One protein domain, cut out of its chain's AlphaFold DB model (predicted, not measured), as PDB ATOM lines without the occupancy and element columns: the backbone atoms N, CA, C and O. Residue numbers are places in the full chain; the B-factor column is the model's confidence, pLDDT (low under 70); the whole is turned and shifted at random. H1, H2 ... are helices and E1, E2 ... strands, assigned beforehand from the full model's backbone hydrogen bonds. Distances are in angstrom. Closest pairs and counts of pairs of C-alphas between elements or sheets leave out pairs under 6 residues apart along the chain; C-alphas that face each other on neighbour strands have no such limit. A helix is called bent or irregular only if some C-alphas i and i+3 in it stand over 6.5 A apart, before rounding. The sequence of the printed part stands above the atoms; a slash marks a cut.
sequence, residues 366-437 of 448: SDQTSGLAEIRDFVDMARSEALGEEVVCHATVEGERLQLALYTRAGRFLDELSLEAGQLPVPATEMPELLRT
ATOM      1  N   SER A 366     334.985 211.708 189.323       69.25
ATOM      2  CA  SER A 366     334.147 210.671 189.928       69.25
ATOM      3  C   SER A 366     334.670 210.241 191.298       69.25
ATOM      4  O   SER A 366     333.876 210.102 192.227       69.25
ATOM      5  N   ASP A 367     335.987 210.150 191.474       69.44
ATOM      6  CA  ASP A 367     336.614 209.827 192.755       69.44
ATOM      7  C   ASP A 367     336.333 210.930 193.786       69.44
ATOM      8  O   ASP A 367     335.957 210.633 194.924       69.44
ATOM      9  N   GLN A 368     336.371 212.200 193.363       63.47
ATOM     10  CA  GLN A 368     336.014 213.364 194.190       63.47
ATOM     11  C   GLN A 368     334.517 213.444 194.542       63.47
ATOM     12  O   GLN A 368     334.139 214.086 195.525       63.47
ATOM     13  N   THR A 369     333.643 212.796 193.765       62.97
ATOM     14  CA  THR A 369     332.184 212.770 193.996       62.97
ATOM     15  C   THR A 369     331.663 211.419 194.490       62.97
ATOM     16  O   THR A 369     330.465 211.287 194.764       62.97
ATOM     17  N   SER A 370     332.547 210.437 194.683       65.50
ATOM     18  CA  SER A 370     332.225 209.069 195.105       65.50
ATOM     19  C   SER A 370     331.408 209.032 196.399       65.50
ATOM     20  O   SER A 370     330.404 208.319 196.474       65.50
ATOM     21  N   GLY A 371     331.725 209.891 197.374       77.12
ATOM     22  CA  GLY A 371     330.942 209.988 198.603       77.12
ATOM     23  C   GLY A 371     329.520 210.506 198.393       77.12
ATOM     24  O   GLY A 371     328.634 210.107 199.138       77.12
ATOM     25  N   LEU A 372     329.224 211.326 197.372       81.06
ATOM     26  CA  LEU A 372     327.831 211.711 197.076       81.06
ATOM     27  C   LEU A 372     327.012 210.549 196.527       81.06
ATOM     28  O   LEU A 372     325.837 210.417 196.876       81.06
ATOM     29  N   ALA A 373     327.614 209.730 195.663       81.50
ATOM     30  CA  ALA A 373     326.966 208.529 195.156       81.50
ATOM     31  C   ALA A 373     326.698 207.545 196.305       81.50
ATOM     32  O   ALA A 373     325.565 207.092 196.460       81.50
ATOM     33  N   GLU A 374     327.691 207.327 197.171       86.44
ATOM     34  CA  GLU A 374     327.565 206.490 198.368       86.44
ATOM     35  C   GLU A 374     326.469 207.002 199.316       86.44
ATOM     36  O   GLU A 374     325.618 206.228 199.751       86.44
ATOM     37  N   ILE A 375     326.405 208.316 199.569       88.12
ATOM     38  CA  ILE A 375     325.335 208.940 200.365       88.12
ATOM     39  C   ILE A 375     323.962 208.692 199.739       88.12
ATOM     40  O   ILE A 375     323.004 208.393 200.456       88.12
ATOM     41  N   ARG A 376     323.829 208.859 198.419       87.75
ATOM     42  CA  ARG A 376     322.545 208.684 197.732       87.75
ATOM     43  C   ARG A 376     322.077 207.235 197.820       87.75
ATOM     44  O   ARG A 376     320.936 207.003 198.210       87.75
ATOM     45  N   ASP A 377     322.962 206.290 197.526       89.75
ATOM     46  CA  ASP A 377     322.657 204.860 197.570       89.75
ATOM     47  C   ASP A 377     322.331 204.413 199.004       89.75
ATOM     48  O   ASP A 377     321.373 203.668 199.222       89.75
ATOM     49  N   PHE A 378     323.045 204.948 199.998       92.19
ATOM     50  CA  PHE A 378     322.765 204.751 201.419       92.19
ATOM     51  C   PHE A 378     321.364 205.254 201.818       92.19
ATOM     52  O   PHE A 378     320.596 204.535 202.466       92.19
ATOM     53  N   VAL A 379     320.977 206.459 201.383       90.56
ATOM     54  CA  VAL A 379     319.636 207.021 201.634       90.56
ATOM     55  C   VAL A 379     318.543 206.223 200.922       90.56
ATOM     56  O   VAL A 379     317.481 205.979 201.504       90.56
ATOM     57  N   ASP A 380     318.770 205.812 199.677       91.75
ATOM     58  CA  ASP A 380     317.782 205.076 198.888       91.75
ATOM     59  C   ASP A 380     317.586 203.644 199.404       91.75
ATOM     60  O   ASP A 380     316.443 203.173 199.486       91.75
ATOM     61  N   MET A 381     318.655 202.989 199.869       92.38
ATOM     62  CA  MET A 381     318.559 201.713 200.579       92.38
ATOM     63  C   MET A 381     317.699 201.862 201.838       92.38
ATOM     64  O   MET A 381     316.701 201.151 201.990       92.38
ATOM     65  N   ALA A 382     317.988 202.857 202.683       90.94
ATOM     66  CA  ALA A 382     317.221 203.116 203.901       90.94
ATOM     67  C   ALA A 382     315.737 203.419 203.622       90.94
ATOM     68  O   ALA A 382     314.855 202.989 204.370       90.94
ATOM     69  N   ARG A 383     315.424 204.117 202.521       91.69
ATOM     70  CA  ARG A 383     314.036 204.348 202.071       91.69
ATOM     71  C   ARG A 383     313.323 203.058 201.699       91.69
ATOM     72  O   ARG A 383     312.144 202.910 202.026       91.69
ATOM     73  N   SER A 384     314.015 202.131 201.040       90.81
ATOM     74  CA  SER A 384     313.438 200.835 200.680       90.81
ATOM     75  C   SER A 384     313.090 199.993 201.919       90.81
ATOM     76  O   SER A 384     312.056 199.321 201.944       90.81
ATOM     77  N   GLU A 385     313.879 200.111 202.991       89.56
ATOM     78  CA  GLU A 385     313.687 199.396 204.261       89.56
ATOM     79  C   GLU A 385     312.692 200.072 205.221       89.56
ATOM     80  O   GLU A 385     312.186 199.453 206.167       89.56
ATOM     81  N   ALA A 386     312.367 201.345 204.989       86.69
ATOM     82  CA  ALA A 386     311.482 202.128 205.846       86.69
ATOM     83  C   ALA A 386     309.991 201.736 205.750       86.69
ATOM     84  O   ALA A 386     309.177 202.293 206.479       86.69
ATOM     85  N   LEU A 387     309.609 200.769 204.897       85.75
ATOM     86  CA  LEU A 387     308.236 200.238 204.761       85.75
ATOM     87  C   LEU A 387     307.148 201.324 204.588       85.75
ATOM     88  O   LEU A 387     306.012 201.158 205.031       85.75
ATOM     89  N   GLY A 388     307.487 202.437 203.929       83.25
ATOM     90  CA  GLY A 388     306.586 203.574 203.705       83.25
ATOM     91  C   GLY A 388     306.630 204.664 204.782       83.25
ATOM     92  O   GLY A 388     305.902 205.649 204.664       83.25
ATOM     93  N   GLU A 389     307.475 204.528 205.807       88.38
ATOM     94  CA  GLU A 389     307.800 205.617 206.732       88.38
ATOM     95  C   GLU A 389     308.802 206.598 206.103       88.38
ATOM     96  O   GLU A 389     309.683 206.219 205.333       88.38
ATOM     97  N   GLU A 390     308.682 207.883 206.439       91.81
ATOM     98  CA  GLU A 390     309.619 208.909 205.978       91.81
ATOM     99  C   GLU A 390     310.983 208.738 206.659       91.81
ATOM    100  O   GLU A 390     311.064 208.641 207.888       91.81
ATOM    101  N   VAL A 391     312.047 208.730 205.855       94.12
ATOM    102  CA  VAL A 391     313.438 208.667 206.318       94.12
ATOM    103  C   VAL A 391     313.956 210.074 206.599       94.12
ATOM    104  O   VAL A 391     313.803 210.973 205.772       94.12
ATOM    105  N   VAL A 392     314.592 210.249 207.754       94.62
ATOM    106  CA  VAL A 392     315.269 211.478 208.182       94.62
ATOM    107  C   VAL A 392     316.722 211.171 208.538       94.62
ATOM    108  O   VAL A 392     317.041 210.063 208.968       94.62
ATOM    109  N   CYS A 393     317.601 212.154 208.381       95.12
ATOM    110  CA  CYS A 393     319.031 212.007 208.627       95.12
ATOM    111  C   CYS A 393     319.500 212.928 209.752       95.12
ATOM    112  O   CYS A 393     319.168 214.113 209.786       95.12
ATOM    113  N   HIS A 394     320.297 212.387 210.665       94.25
ATOM    114  CA  HIS A 394     321.082 213.156 211.614       94.25
ATOM    115  C   HIS A 394     322.535 213.169 211.138       94.25
ATOM    116  O   HIS A 394     323.183 212.123 211.110       94.25
ATOM    117  N   ALA A 395     323.029 214.349 210.765       92.56
ATOM    118  CA  ALA A 395     324.394 214.539 210.293       92.56
ATOM    119  C   ALA A 395     325.263 215.157 211.398       92.56
ATOM    120  O   ALA A 395     324.930 216.219 211.928       92.56
ATOM    121  N   THR A 396     326.386 214.514 211.712       92.94
ATOM    122  CA  THR A 396     327.385 214.989 212.676       92.94
ATOM    123  C   THR A 396     328.715 215.198 211.962       92.94
ATOM    124  O   THR A 396     329.142 214.353 211.179       92.94
ATOM    125  N   VAL A 397     329.385 216.313 212.246       91.25
ATOM    126  CA  VAL A 397     330.730 216.605 211.732       91.25
ATOM    127  C   VAL A 397     331.727 216.469 212.878       91.25
ATOM    128  O   VAL A 397     331.615 217.172 213.884       91.25
ATOM    129  N   GLU A 398     332.694 215.567 212.730       89.38
ATOM    130  CA  GLU A 398     333.753 215.308 213.707       89.38
ATOM    131  C   GLU A 398     335.118 215.598 213.075       89.38
ATOM    132  O   GLU A 398     335.695 214.768 212.374       89.38
ATOM    133  N   GLY A 399     335.644 216.806 213.298       88.31
ATOM    134  CA  GLY A 399     336.843 217.266 212.594       88.31
ATOM    135  C   GLY A 399     336.563 217.418 211.098       88.31
ATOM    136  O   GLY A 399     335.700 218.204 210.720       88.31
ATOM    137  N   GLU A 400     337.273 216.655 210.265       87.12
ATOM    138  CA  GLU A 400     337.080 216.622 208.805       87.12
ATOM    139  C   GLU A 400     336.203 215.444 208.337       87.12
ATOM    140  O   GLU A 400     336.008 215.243 207.142       87.12
ATOM    141  N   ARG A 401     335.667 214.652 209.275       89.94
ATOM    142  CA  ARG A 401     334.849 213.466 209.000       89.94
ATOM    143  C   ARG A 401     333.363 213.791 209.113       89.94
ATOM    144  O   ARG A 401     332.939 214.498 210.031       89.94
ATOM    145  N   LEU A 402     332.564 213.217 208.218       92.12
ATOM    146  CA  LEU A 402     331.105 213.280 208.248       92.12
ATOM    147  C   LEU A 402     330.536 211.939 208.737       92.12
ATOM    148  O   LEU A 402     330.916 210.869 208.262       92.12
ATOM    149  N   GLN A 403     329.612 211.988 209.690       94.19
ATOM    150  CA  GLN A 403     328.809 210.847 210.135       94.19
ATOM    151  C   GLN A 403     327.341 211.119 209.832       94.19
ATOM    152  O   GLN A 403     326.811 212.170 210.193       94.19
ATOM    153  N   LEU A 404     326.681 210.162 209.189       94.81
ATOM    154  CA  LEU A 404     325.274 210.215 208.821       94.81
ATOM    155  C   LEU A 404     324.552 209.047 209.471       94.81
ATOM    156  O   LEU A 404     324.828 207.897 209.153       94.81
ATOM    157  N   ALA A 405     323.583 209.337 210.329       95.25
ATOM    158  CA  ALA A 405     322.702 208.326 210.896       95.25
ATOM    159  C   ALA A 405     321.288 208.509 210.340       95.25
ATOM    160  O   ALA A 405     320.708 209.597 210.441       95.25
ATOM    161  N   LEU A 406     320.727 207.456 209.746       95.12
ATOM    162  CA  LEU A 406     319.380 207.463 209.182       95.12
ATOM    163  C   LEU A 406     318.381 206.842 210.151       95.12
ATOM    164  O   LEU A 406     318.614 205.798 210.763       95.12
ATOM    165  N   TYR A 407     317.230 207.490 210.260       95.12
ATOM    166  CA  TYR A 407     316.121 207.064 211.099       95.12
ATOM    167  C   TYR A 407     314.822 207.140 210.308       95.12
ATOM    168  O   TYR A 407     314.686 207.948 209.390       95.12
ATOM    169  N   THR A 408     313.816 206.373 210.709       94.00
ATOM    170  CA  THR A 408     312.441 206.731 210.361       94.00
ATOM    171  C   THR A 408     311.987 207.908 211.215       94.00
ATOM    172  O   THR A 408     312.468 208.121 212.333       94.00
ATOM    173  N   ARG A 409     311.001 208.667 210.736       90.94
ATOM    174  CA  ARG A 409     310.417 209.783 211.495       90.94
ATOM    175  C   ARG A 409     309.794 209.358 212.833       90.94
ATOM    176  O   ARG A 409     309.660 210.189 213.728       90.94
ATOM    177  N   ALA A 410     309.455 208.077 212.990       89.00
ATOM    178  CA  ALA A 410     308.990 207.491 214.247       89.00
ATOM    179  C   ALA A 410     310.124 207.188 215.254       89.00
ATOM    180  O   ALA A 410     309.840 206.802 216.386       89.00
ATOM    181  N   GLY A 411     311.392 207.373 214.868       89.56
ATOM    182  CA  GLY A 411     312.566 207.168 215.724       89.56
ATOM    183  C   GLY A 411     313.198 205.781 215.636       89.56
ATOM    184  O   GLY A 411     314.041 205.441 216.465       89.56
ATOM    185  N   ARG A 412     312.829 204.965 214.641       91.44
ATOM    186  CA  ARG A 412     313.516 203.693 214.387       91.44
ATOM    187  C   ARG A 412     314.843 203.975 213.687       91.44
ATOM    188  O   ARG A 412     314.837 204.572 212.618       91.44
ATOM    189  N   PHE A 413     315.955 203.529 214.263       93.88
ATOM    190  CA  PHE A 413     317.255 203.555 213.590       93.88
ATOM    191  C   PHE A 413     317.242 202.614 212.382       93.88
ATOM    192  O   PHE A 413     316.723 201.500 212.486       93.88
ATOM    193  N   LEU A 414     317.764 203.091 211.255       93.50
ATOM    194  CA  LEU A 414     317.896 202.316 210.028       93.50
ATOM    195  C   LEU A 414     319.346 201.872 209.879       93.50
ATOM    196  O   LEU A 414     319.623 200.688 210.036       93.50
ATOM    197  N   ASP A 415     320.253 202.825 209.663       94.69
ATOM    198  CA  ASP A 415     321.667 202.539 209.434       94.69
ATOM    199  C   ASP A 415     322.546 203.788 209.661       94.69
ATOM    200  O   ASP A 415     322.032 204.900 209.853       94.69
ATOM    201  N   GLU A 416     323.868 203.612 209.644       95.31
ATOM    202  CA  GLU A 416     324.874 204.667 209.803       95.31
ATOM    203  C   GLU A 416     325.980 204.565 208.741       95.31
ATOM    204  O   GLU A 416     326.539 203.498 208.501       95.31
ATOM    205  N   LEU A 417     326.330 205.705 208.147       93.25
ATOM    206  CA  LEU A 417     327.412 205.855 207.182       93.25
ATOM    207  C   LEU A 417     328.422 206.865 207.706       93.25
ATOM    208  O   LEU A 417     328.060 207.883 208.304       93.25
ATOM    209  N   SER A 418     329.701 206.626 207.436       92.06
ATOM    210  CA  SER A 418     330.728 207.584 207.787       92.06
ATOM    211  C   SER A 418     331.786 207.731 206.711       92.06
ATOM    212  O   SER A 418     332.300 206.739 206.210       92.06
ATOM    213  N   LEU A 419     332.098 208.989 206.404       88.62
ATOM    214  CA  LEU A 419     332.899 209.402 205.261       88.62
ATOM    215  C   LEU A 419     334.046 210.292 205.730       88.62
ATOM    216  O   LEU A 419     333.842 211.221 206.520       88.62
ATOM    217  N   GLU A 420     335.246 209.998 205.248       88.88
ATOM    218  CA  GLU A 420     336.444 210.799 205.496       88.88
ATOM    219  C   GLU A 420     336.547 211.981 204.524       88.88
ATOM    220  O   GLU A 420     335.874 212.014 203.496       88.88
ATOM    221  N   ALA A 421     337.410 212.953 204.836       83.31
ATOM    222  CA  ALA A 421     337.549 214.200 204.079       83.31
ATOM    223  C   ALA A 421     337.764 213.981 202.571       83.31
ATOM    224  O   ALA A 421     337.153 214.668 201.761       83.31
ATOM    225  N   GLY A 422     338.583 212.989 202.201       75.25
ATOM    226  CA  GLY A 422     338.887 212.661 200.804       75.25
ATOM    227  C   GLY A 422     337.729 212.042 200.017       75.25
ATOM    228  O   GLY A 422     337.842 211.895 198.810       75.25
ATOM    229  N   GLN A 423     336.627 211.682 200.681       78.00
ATOM    230  CA  GLN A 423     335.420 211.146 200.042       78.00
ATOM    231  C   GLN A 423     334.341 212.224 199.861       78.00
ATOM    232  O   GLN A 423     333.303 211.962 199.258       78.00
ATOM    233  N   LEU A 424     334.531 213.422 200.424       80.19
ATOM    234  CA  LEU A 424     333.518 214.471 200.427       80.19
ATOM    235  C   LEU A 424     333.755 215.463 199.274       80.19
ATOM    236  O   LEU A 424     334.866 215.967 199.127       80.19
ATOM    237  N   PRO A 425     332.710 215.828 198.508       72.50
ATOM    238  CA  PRO A 425     332.816 216.777 197.388       72.50
ATOM    239  C   PRO A 425     333.057 218.229 197.842       72.50
ATOM    240  O   PRO A 425     333.425 219.086 197.044       72.50
ATOM    241  N   VAL A 426     332.766 218.528 199.110       81.69
ATOM    242  CA  VAL A 426     332.933 219.825 199.774       81.69
ATOM    243  C   VAL A 426     333.377 219.566 201.217       81.69
ATOM    244  O   VAL A 426     333.164 218.459 201.723       81.69
ATOM    245  N   PRO A 427     333.950 220.553 201.929       86.06
ATOM    246  CA  PRO A 427     334.326 220.380 203.329       86.06
ATOM    247  C   PRO A 427     333.174 219.821 204.181       86.06
ATOM    248  O   PRO A 427     332.018 220.219 204.016       86.06
ATOM    249  N   ALA A 428     333.477 218.940 205.143       87.44
ATOM    250  CA  ALA A 428     332.465 218.269 205.972       87.44
ATOM    251  C   ALA A 428     331.490 219.238 206.668       87.44
ATOM    252  O   ALA A 428     330.328 218.904 206.890       87.44
ATOM    253  N   THR A 429     331.934 220.463 206.962       89.06
ATOM    254  CA  THR A 429     331.115 221.536 207.544       89.06
ATOM    255  C   THR A 429     330.037 222.084 206.607       89.06
ATOM    256  O   THR A 429     329.040 222.617 207.087       89.06
ATOM    257  N   GLU A 430     330.217 221.959 205.292       86.88
ATOM    258  CA  GLU A 430     329.290 222.440 204.256       86.88
ATOM    259  C   GLU A 430     328.343 221.334 203.762       86.88
ATOM    260  O   GLU A 430     327.247 221.619 203.274       86.88
ATOM    261  N   MET A 431     328.705 220.065 203.985       89.38
ATOM    262  CA  MET A 431     327.898 218.897 203.615       89.38
ATOM    263  C   MET A 431     326.444 218.934 204.117       89.38
ATOM    264  O   MET A 431     325.566 218.568 203.337       89.38
ATOM    265  N   PRO A 432     326.109 219.383 205.347       88.25
ATOM    266  CA  PRO A 432     324.718 219.430 205.800       88.25
ATOM    267  C   PRO A 432     323.780 220.261 204.914       88.25
ATOM    268  O   PRO A 432     322.613 219.910 204.778       88.25
ATOM    269  N   GLU A 433     324.249 221.346 204.295       84.38
ATOM    270  CA  GLU A 433     323.397 222.127 203.385       84.38
ATOM    271  C   GLU A 433     323.146 221.373 202.075       84.38
ATOM    272  O   GLU A 433     322.014 221.334 201.590       84.38
ATOM    273  N   LEU A 434     324.170 220.692 201.562       83.81
ATOM    274  CA  LEU A 434     324.078 219.868 200.362       83.81
ATOM    275  C   LEU A 434     323.183 218.634 200.607       83.81
ATOM    276  O   LEU A 434     322.296 218.341 199.817       83.81
ATOM    277  N   LEU A 435     323.295 217.971 201.759       87.75
ATOM    278  CA  LEU A 435     322.487 216.795 202.118       87.75
ATOM    279  C   LEU A 435     320.976 217.050 202.162       87.75
ATOM    280  O   LEU A 435     320.193 216.131 201.907       87.75
ATOM    281  N   ARG A 436     320.549 218.286 202.454       88.44
ATOM    282  CA  ARG A 436     319.122 218.653 202.487       88.44
ATOM    283  C   ARG A 436     318.422 218.453 201.147       88.44
ATOM    284  O   ARG A 436     317.201 218.311 201.139       88.44
ATOM    285  N   THR A 437     319.157 218.427 200.033       83.50
ATOM    286  CA  THR A 437     318.571 218.131 198.719       83.50
ATOM    287  C   THR A 437     318.208 216.656 198.561       83.50
ATOM    288  O   THR A 437     317.367 216.330 197.727       83.50
TER     289      THR A 437
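This is residues 366 to 437 of the 448 residues of an uncharacterized protein of Roseomonas sp. Z24 (UniProt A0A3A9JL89). One long helix, H1, covers one face of a twisted antiparallel sheet of three strands, making two layers, a helix over a sheet. H2, a short helix at the end of a long link, only grazes the sheet. The printed part has 72 residues, with two named helices and three named strands in the order H1, E1, E2, E3, H2; the class is mixed, helices and strands. The whole is compact, with a radius of gyration of the C-alphas of 12.0 A and spans of 33 by 23 by 18 A.

H1, residues 366 to 385, is on the sheet of E1, residues 391 to 398, E2, residues 401 to 408, and E3, residues 413 to 419. Its height over the sheet is 9.6 A, and it runs along the strands, at 12 degrees to E2 on the local plane. The closest C-alphas of H1 and E3 are those of Ala 382 and Leu 414, 6.2 A apart. The strands form a meander, each the antiparallel neighbour of the one before. Hairpin E1 and E2, at 158 degrees, has N 394 and O 405 within hydrogen-bond range at 2.8 A; hairpin E2 and E3, at 164 degrees, has N 404 and O 417 at 2.8 A. H2, residues 431 to 435, only grazes the sheet; its closest C-alphas with E1 are those of Pro 432 and Ala 395, 6.6 A apart. H1 and H2 are near each other. Every O i to N i+4 pair is within hydrogen-bond range in H2, and 14 of 16 in H1.

H1 begins with C-alpha 366 at (334.147, 210.671, 189.928) and is 27.4 A long; it is irregular, with C-alphas 368 and 371 7.5 A apart, and has a kink of 26 degrees near residue 373. E1 is 22.6 A long, E2 23.4 A and E3 18.7 A. H2, 6.0 A long, ends with C-alpha 435 at (322.487, 216.795, 202.118).

The C-alphas of Ser 366 and Ala 410, the two farthest apart, are 35.1 A from each other. The printed part has no cut; the link E3 to H2 is long, with 11 residues, and the other links are tight. Residues 366 to 370 have pLDDT under 70.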